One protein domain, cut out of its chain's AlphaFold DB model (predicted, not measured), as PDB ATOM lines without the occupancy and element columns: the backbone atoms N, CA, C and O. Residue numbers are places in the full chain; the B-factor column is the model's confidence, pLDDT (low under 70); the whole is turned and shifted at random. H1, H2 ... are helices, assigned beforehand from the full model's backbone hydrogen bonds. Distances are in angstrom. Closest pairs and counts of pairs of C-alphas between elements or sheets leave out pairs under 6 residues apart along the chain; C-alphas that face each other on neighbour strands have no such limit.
ATOM      1  N   SER A 123      48.214  43.518 -32.380       87.44
ATOM      2  CA  SER A 123      48.678  42.496 -33.326       87.44
ATOM      3  C   SER A 123      49.837  41.642 -32.788       87.44
ATOM      4  O   SER A 123      49.929  40.456 -33.116       87.44
ATOM      5  N   LEU A 124      50.715  42.217 -31.959       90.38
ATOM      6  CA  LEU A 124      51.806  41.503 -31.293       90.38
ATOM      7  C   LEU A 124      51.287  40.709 -30.095       90.38
ATOM      8  O   LEU A 124      51.674  39.549 -29.939       90.38
ATOM      9  N   VAL A 125      50.367  41.290 -29.317       89.81
ATOM     10  CA  VAL A 125      49.686  40.585 -28.222       89.81
ATOM     11  C   VAL A 125      48.957  39.356 -28.765       89.81
ATOM     12  O   VAL A 125      49.189  38.251 -28.289       89.81
ATOM     13  N   LEU A 126      48.181  39.499 -29.841       89.19
ATOM     14  CA  LEU A 126      47.478  38.391 -30.488       89.19
ATOM     15  C   LEU A 126      48.424  37.260 -30.915       89.19
ATOM     16  O   LEU A 126      48.131  36.085 -30.684       89.19
ATOM     17  N   LYS A 127      49.572  37.592 -31.524       89.69
ATOM     18  CA  LYS A 127      50.597  36.598 -31.892       89.69
ATOM     19  C   LYS A 127      51.153  35.883 -30.659       89.69
ATOM     20  O   LYS A 127      51.331  34.665 -30.700       89.69
ATOM     21  N   ALA A 128      51.403  36.616 -29.575       90.00
ATOM     22  CA  ALA A 128      51.878  36.051 -28.316       90.00
ATOM     23  C   ALA A 128      50.829  35.124 -27.676       90.00
ATOM     24  O   ALA A 128      51.152  33.978 -27.369       90.00
ATOM     25  N   LEU A 129      49.569  35.559 -27.567       87.88
ATOM     26  CA  LEU A 129      48.472  34.758 -27.011       87.88
ATOM     27  C   LEU A 129      48.207  33.499 -27.848       87.88
ATOM     28  O   LEU A 129      48.082  32.411 -27.294       87.88
ATOM     29  N   THR A 130      48.229  33.612 -29.182       87.69
ATOM     30  CA  THR A 130      48.098  32.455 -30.089       87.69
ATOM     31  C   THR A 130      49.219  31.438 -29.853       87.69
ATOM     32  O   THR A 130      48.982  30.231 -29.850       87.69
ATOM     33  N   ARG A 131      50.450  31.903 -29.596       86.44
ATOM     34  CA  ARG A 131      51.583  31.025 -29.271       86.44
ATOM     35  C   ARG A 131      51.435  30.373 -27.895       86.44
ATOM     36  O   ARG A 131      51.775  29.201 -27.761       86.44
ATOM     37  N   ILE A 132      50.930  31.087 -26.892       86.56
ATOM     38  CA  ILE A 132      50.671  30.518 -25.560       86.56
ATOM     39  C   ILE A 132      49.592  29.428 -25.658       86.56
ATOM     40  O   ILE A 132      49.790  28.334 -25.138       86.56
ATOM     41  N   MET A 133      48.518  29.681 -26.412       81.00
ATOM     42  CA  MET A 133      47.420  28.730 -26.618       81.00
ATOM     43  C   MET A 133      47.758  27.565 -27.537       81.00
ATOM     44  O   MET A 133      47.151  26.518 -27.401       81.00
ATOM     45  N   SER A 134      48.772  27.665 -28.403       72.44
ATOM     46  CA  SER A 134      49.242  26.495 -29.166       72.44
ATOM     47  C   SER A 134      49.709  25.328 -28.278       72.44
ATOM     48  O   SER A 134      49.832  24.205 -28.758       72.44
ATOM     49  N   ARG A 135      49.959  25.588 -26.984       64.56
ATOM     50  CA  ARG A 135      50.339  24.597 -25.968       64.56
ATOM     51  C   ARG A 135      49.171  24.111 -25.092       64.56
ATOM     52  O   ARG A 135      49.393  23.210 -24.291       64.56
ATOM     53  N   SER A 136      47.968  24.676 -25.213       62.53
ATOM     54  CA  SER A 136      46.773  24.315 -24.425       62.53
ATOM     55  C   SER A 136      45.540  24.144 -25.326       62.53
ATOM     56  O   SER A 136      45.631  24.342 -26.535       62.53
ATOM     57  N   ASN A 137      44.382  23.759 -24.773       63.00
ATOM     58  CA  ASN A 137      43.136  23.637 -25.547       63.00
ATOM     59  C   ASN A 137      42.870  24.903 -26.384       63.00
ATOM     60  O   ASN A 137      43.046  26.027 -25.908       63.00
ATOM     61  N   GLN A 138      42.494  24.706 -27.651       67.62
ATOM     62  CA  GLN A 138      42.391  25.777 -28.641       67.62
ATOM     63  C   GLN A 138      41.169  26.658 -28.360       67.62
ATOM     64  O   GLN A 138      40.043  26.296 -28.688       67.62
ATOM     65  N   LEU A 139      41.397  27.839 -27.782       70.44
ATOM     66  CA  LEU A 139      40.396  28.904 -27.754       70.44
ATOM     67  C   LEU A 139      40.223  29.507 -29.163       70.44
ATOM     68  O   LEU A 139      41.206  29.623 -29.907       70.44
ATOM     69  N   PRO A 140      39.000  29.921 -29.543       78.62
ATOM     70  CA  PRO A 140      38.740  30.489 -30.857       78.62
ATOM     71  C   PRO A 140      39.535  31.782 -31.073       78.62
ATOM     72  O   PRO A 140      39.666  32.633 -30.193       78.62
ATOM     73  N   ARG A 141      40.061  31.952 -32.292       78.88
ATOM     74  CA  ARG A 141      40.918  33.092 -32.662       78.88
ATOM     75  C   ARG A 141      40.220  34.450 -32.513       78.88
ATOM     76  O   ARG A 141      40.896  35.440 -32.251       78.88
ATOM     77  N   THR A 142      38.897  34.482 -32.657       79.06
ATOM     78  CA  THR A 142      38.049  35.666 -32.450       79.06
ATOM     79  C   THR A 142      38.110  36.161 -31.008       79.06
ATOM     80  O   THR A 142      38.286  37.352 -30.772       79.06
ATOM     81  N   LEU A 143      38.074  35.243 -30.042       78.19
ATOM     82  CA  LEU A 143      38.189  35.567 -28.624       78.19
ATOM     83  C   LEU A 143      39.589  36.104 -28.296       78.19
ATOM     84  O   LEU A 143      39.726  37.087 -27.578       78.19
ATOM     85  N   LEU A 144      40.639  35.519 -28.878       82.94
ATOM     86  CA  LEU A 144      42.008  36.021 -28.704       82.94
ATOM     87  C   LEU A 144      42.203  37.422 -29.303       82.94
ATOM     88  O   LEU A 144      42.990  38.205 -28.775       82.94
ATOM     89  N   GLN A 145      41.509  37.737 -30.402       82.06
ATOM     90  CA  GLN A 145      41.496  39.081 -30.992       82.06
ATOM     91  C   GLN A 145      40.801  40.089 -30.080       82.06
ATOM     92  O   GLN A 145      41.321  41.187 -29.903       82.06
ATOM     93  N   LEU A 146      39.677  39.702 -29.479       80.56
ATOM     94  CA  LEU A 146      38.953  40.524 -28.514       80.56
ATOM     95  C   LEU A 146      39.824  40.829 -27.287       80.56
ATOM     96  O   LEU A 146      40.062  41.997 -27.001       80.56
ATOM     97  N   LEU A 147      40.440  39.814 -26.671       82.94
ATOM     98  CA  LEU A 147      41.370  40.010 -25.548       82.94
ATOM     99  C   LEU A 147      42.556  40.915 -25.907       82.94
ATOM    100  O   LEU A 147      42.975  41.764 -25.121       82.94
ATOM    101  N   ALA A 148      43.119  40.736 -27.104       83.06
ATOM    102  CA  ALA A 148      44.234  41.554 -27.566       83.06
ATOM    103  C   ALA A 148      43.842  43.031 -27.752       83.06
ATOM    104  O   ALA A 148      44.696  43.901 -27.588       83.06
ATOM    105  N   ASN A 149      42.576  43.317 -28.059       80.31
ATOM    106  CA  ASN A 149      42.059  44.681 -28.157       80.31
ATOM    107  C   ASN A 149      41.710  45.256 -26.774       80.31
ATOM    108  O   ASN A 149      42.018  46.414 -26.508       80.31
ATOM    109  N   GLU A 150      41.130  44.449 -25.883       76.38
ATOM    110  CA  GLU A 150      40.719  44.866 -24.533       76.38
ATOM    111  C   GLU A 150      41.893  45.132 -23.589       76.38
ATOM    112  O   GLU A 150      41.810  45.994 -22.720       76.38
ATOM    113  N   CYS A 151      43.017  44.432 -23.757       76.06
ATOM    114  CA  CYS A 151      44.159  44.562 -22.851       76.06
ATOM    115  C   CYS A 151      44.911  45.901 -22.945       76.06
ATOM    116  O   CYS A 151      45.862  46.099 -22.195       76.06
ATOM    117  N   ALA A 152      44.539  46.801 -23.868       76.06
ATOM    118  CA  ALA A 152      45.150  48.124 -24.058       76.06
ATOM    119  C   ALA A 152      46.697  48.113 -24.162       76.06
ATOM    120  O   ALA A 152      47.368  49.100 -23.858       76.06
ATOM    121  N   GLY A 153      47.279  46.991 -24.601       77.62
ATOM    122  CA  GLY A 153      48.727  46.793 -24.694       77.62
ATOM    123  C   GLY A 153      49.427  46.366 -23.398       77.62
ATOM    124  O   GLY A 153      50.658  46.285 -23.394       77.62
ATOM    125  N   ASP A 154      48.683  46.042 -22.335       82.31
ATOM    126  CA  ASP A 154      49.187  45.396 -21.121       82.31
ATOM    127  C   ASP A 154      49.148  43.861 -21.241       82.31
ATOM    128  O   ASP A 154      48.104  43.200 -21.174       82.31
ATOM    129  N   LEU A 155      50.338  43.273 -21.367       88.31
ATOM    130  CA  LEU A 155      50.519  41.826 -21.460       88.31
ATOM    131  C   LEU A 155      50.076  41.084 -20.196       88.31
ATOM    132  O   LEU A 155      49.613  39.948 -20.301       88.31
ATOM    133  N   ARG A 156      50.219  41.688 -19.008       86.44
ATOM    134  CA  ARG A 156      49.839  41.038 -17.747       86.44
ATOM    135  C   ARG A 156      48.333  40.828 -17.710       86.44
ATOM    136  O   ARG A 156      47.880  39.723 -17.417       86.44
ATOM    137  N   THR A 157      47.577  41.862 -18.063       84.12
ATOM    138  CA  THR A 157      46.116  41.807 -18.147       84.12
ATOM    139  C   THR A 157      45.659  40.788 -19.193       84.12
ATOM    140  O   THR A 157      44.879  39.894 -18.861       84.12
ATOM    141  N   ALA A 158      46.232  40.818 -20.403       86.25
ATOM    142  CA  ALA A 158      45.924  39.841 -21.453       86.25
ATOM    143  C   ALA A 158      46.183  38.382 -21.026       86.25
ATOM    144  O   ALA A 158      45.344  37.508 -21.249       86.25
ATOM    145  N   VAL A 159      47.331  38.096 -20.405       88.12
ATOM    146  CA  VAL A 159      47.676  36.731 -19.971       88.12
ATOM    147  C   VAL A 159      46.792  36.271 -18.813       88.12
ATOM    148  O   VAL A 159      46.376  35.114 -18.803       88.12
ATOM    149  N   ASN A 160      46.466  37.152 -17.866       87.88
ATOM    150  CA  ASN A 160      45.576  36.814 -16.755       87.88
ATOM    151  C   ASN A 160      44.164  36.487 -17.252       87.88
ATOM    152  O   ASN A 160      43.610  35.458 -16.872       87.88
ATOM    153  N   GLN A 161      43.601  37.312 -18.140       84.69
ATOM    154  CA  GLN A 161      42.296  37.049 -18.756       84.69
ATOM    155  C   GLN A 161      42.301  35.723 -19.524       84.69
ATOM    156  O   GLN A 161      41.408  34.894 -19.349       84.69
ATOM    157  N   LEU A 162      43.357  35.469 -20.301       84.44
ATOM    158  CA  LEU A 162      43.536  34.201 -20.999       84.44
ATOM    159  C   LEU A 162      43.611  33.013 -20.028       84.44
ATOM    160  O   LEU A 162      42.992  31.980 -20.270       84.44
ATOM    161  N   GLN A 163      44.338  33.157 -18.916       84.12
ATOM    162  CA  GLN A 163      44.437  32.133 -17.877       84.12
ATOM    163  C   GLN A 163      43.073  31.842 -17.242       84.12
ATOM    164  O   GLN A 163      42.761  30.678 -16.995       84.12
ATOM    165  N   PHE A 164      42.260  32.870 -16.980       82.19
ATOM    166  CA  PHE A 164      40.906  32.691 -16.456       82.19
ATOM    167  C   PHE A 164      40.022  31.928 -17.437       82.19
ATOM    168  O   PHE A 164      39.374  30.967 -17.037       82.19
ATOM    169  N   LEU A 165      40.047  32.284 -18.721       77.62
ATOM    170  CA  LEU A 165      39.250  31.592 -19.737       77.62
ATOM    171  C   LEU A 165      39.702  30.148 -19.952       77.62
ATOM    172  O   LEU A 165      38.867  29.255 -20.068       77.62
ATOM    173  N   ALA A 166      41.011  29.900 -19.935       75.88
ATOM    174  CA  ALA A 166      41.558  28.553 -20.041       75.88
ATOM    175  C   ALA A 166      41.202  27.677 -18.824       75.88
ATOM    176  O   ALA A 166      40.969  26.483 -18.983       75.88
ATOM    177  N   LYS A 167      41.137  28.255 -17.615       71.12
ATOM    178  CA  LYS A 167      40.736  27.543 -16.386       71.12
ATOM    179  C   LYS A 167      39.225  27.332 -16.271       71.12
ATOM    180  O   LYS A 167      38.806  26.327 -15.715       71.12
ATOM    181  N   SER A 168      38.421  28.250 -16.796       63.09
ATOM    182  CA  SER A 168      36.953  28.147 -16.822       63.09
ATOM    183  C   SER A 168      36.423  27.258 -17.960       63.09
ATOM    184  O   SER A 168      35.209  27.102 -18.108       63.09
ATOM    185  N   GLY A 169      37.324  26.666 -18.753       53.12
ATOM    186  CA  GLY A 169      37.043  25.855 -19.939       53.12
ATOM    187  C   GLY A 169      36.303  24.531 -19.715       53.12
ATOM    188  O   GLY A 169      36.072  23.842 -20.700       53.12
TER     189      GLY A 169
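Overview. This is residues 123 to 169 of the 459 residues of the protein "Cell cycle checkpoint protein" of Paragonimus westermani (UniProt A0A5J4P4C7). Three short helices pack on one another as a triangle, H1 and H3 running the same way and H2 running back at a slant to both. Their closest approaches gather near the start of H1, the end of H2 and the start of H3. The printed part has 47 residues with three named helices, H1, H2 and H3 in that order, and no named strand; its class is all helix. It is compact, with a radius of gyration of the C-alphas of 9.3 A, and rounded, spanning 24 by 17 by 16 A.

Arrangement. Start with H1, residues 123 to 133, and go on to H2, residues 141 to 150. They touch, and their closest C-alphas, those of Leu 126 and Ala 148, are 5.4 A apart; they run opposite ways at a steep tilt of 52 degrees. Next look at H3, residues 155 to 167: it touches H2 with residues 158 to 162 alone, the closest C-alphas being those of Leu 147 and Ala 158, 6.1 A apart. H2 and H3 form a helical hairpin, running opposite ways at a steep tilt of 41 degrees. H1 and H3 touch, closest at the C-alphas of Val 125 and Leu 155, 6.9 A apart, and run the same way at a shallow tilt of 34 degrees, only just short of steep. The helix packing is mostly crossed, but only just: 1 of the 3 touching pairs is at a shallow tilt. In H1, H2 and H3 every O i to N i+4 pair is within hydrogen-bond range.

Along the chain. Find C-alpha 123 at (48.678, 42.496, -33.326); from there H1 runs 15.4 A to C-alpha 133. H2 begins at C-alpha 141, at (40.918, 33.092, -32.662), and runs 14.3 A to C-alpha 150. H3 runs 18.0 A from C-alpha 155 to C-alpha 167 at (40.736, 27.543, -16.386).

Size, cuts and confidence. The C-alphas farthest apart are those of Ser 123 and Ser 168, at 24.8 A. The printed part has no cut; the link from H1 to H2 is short and that from H2 to H3 is tight. The mean pLDDT of the printed part is 80.0, and residues 135 to 138 and 168 to 169 are under 70.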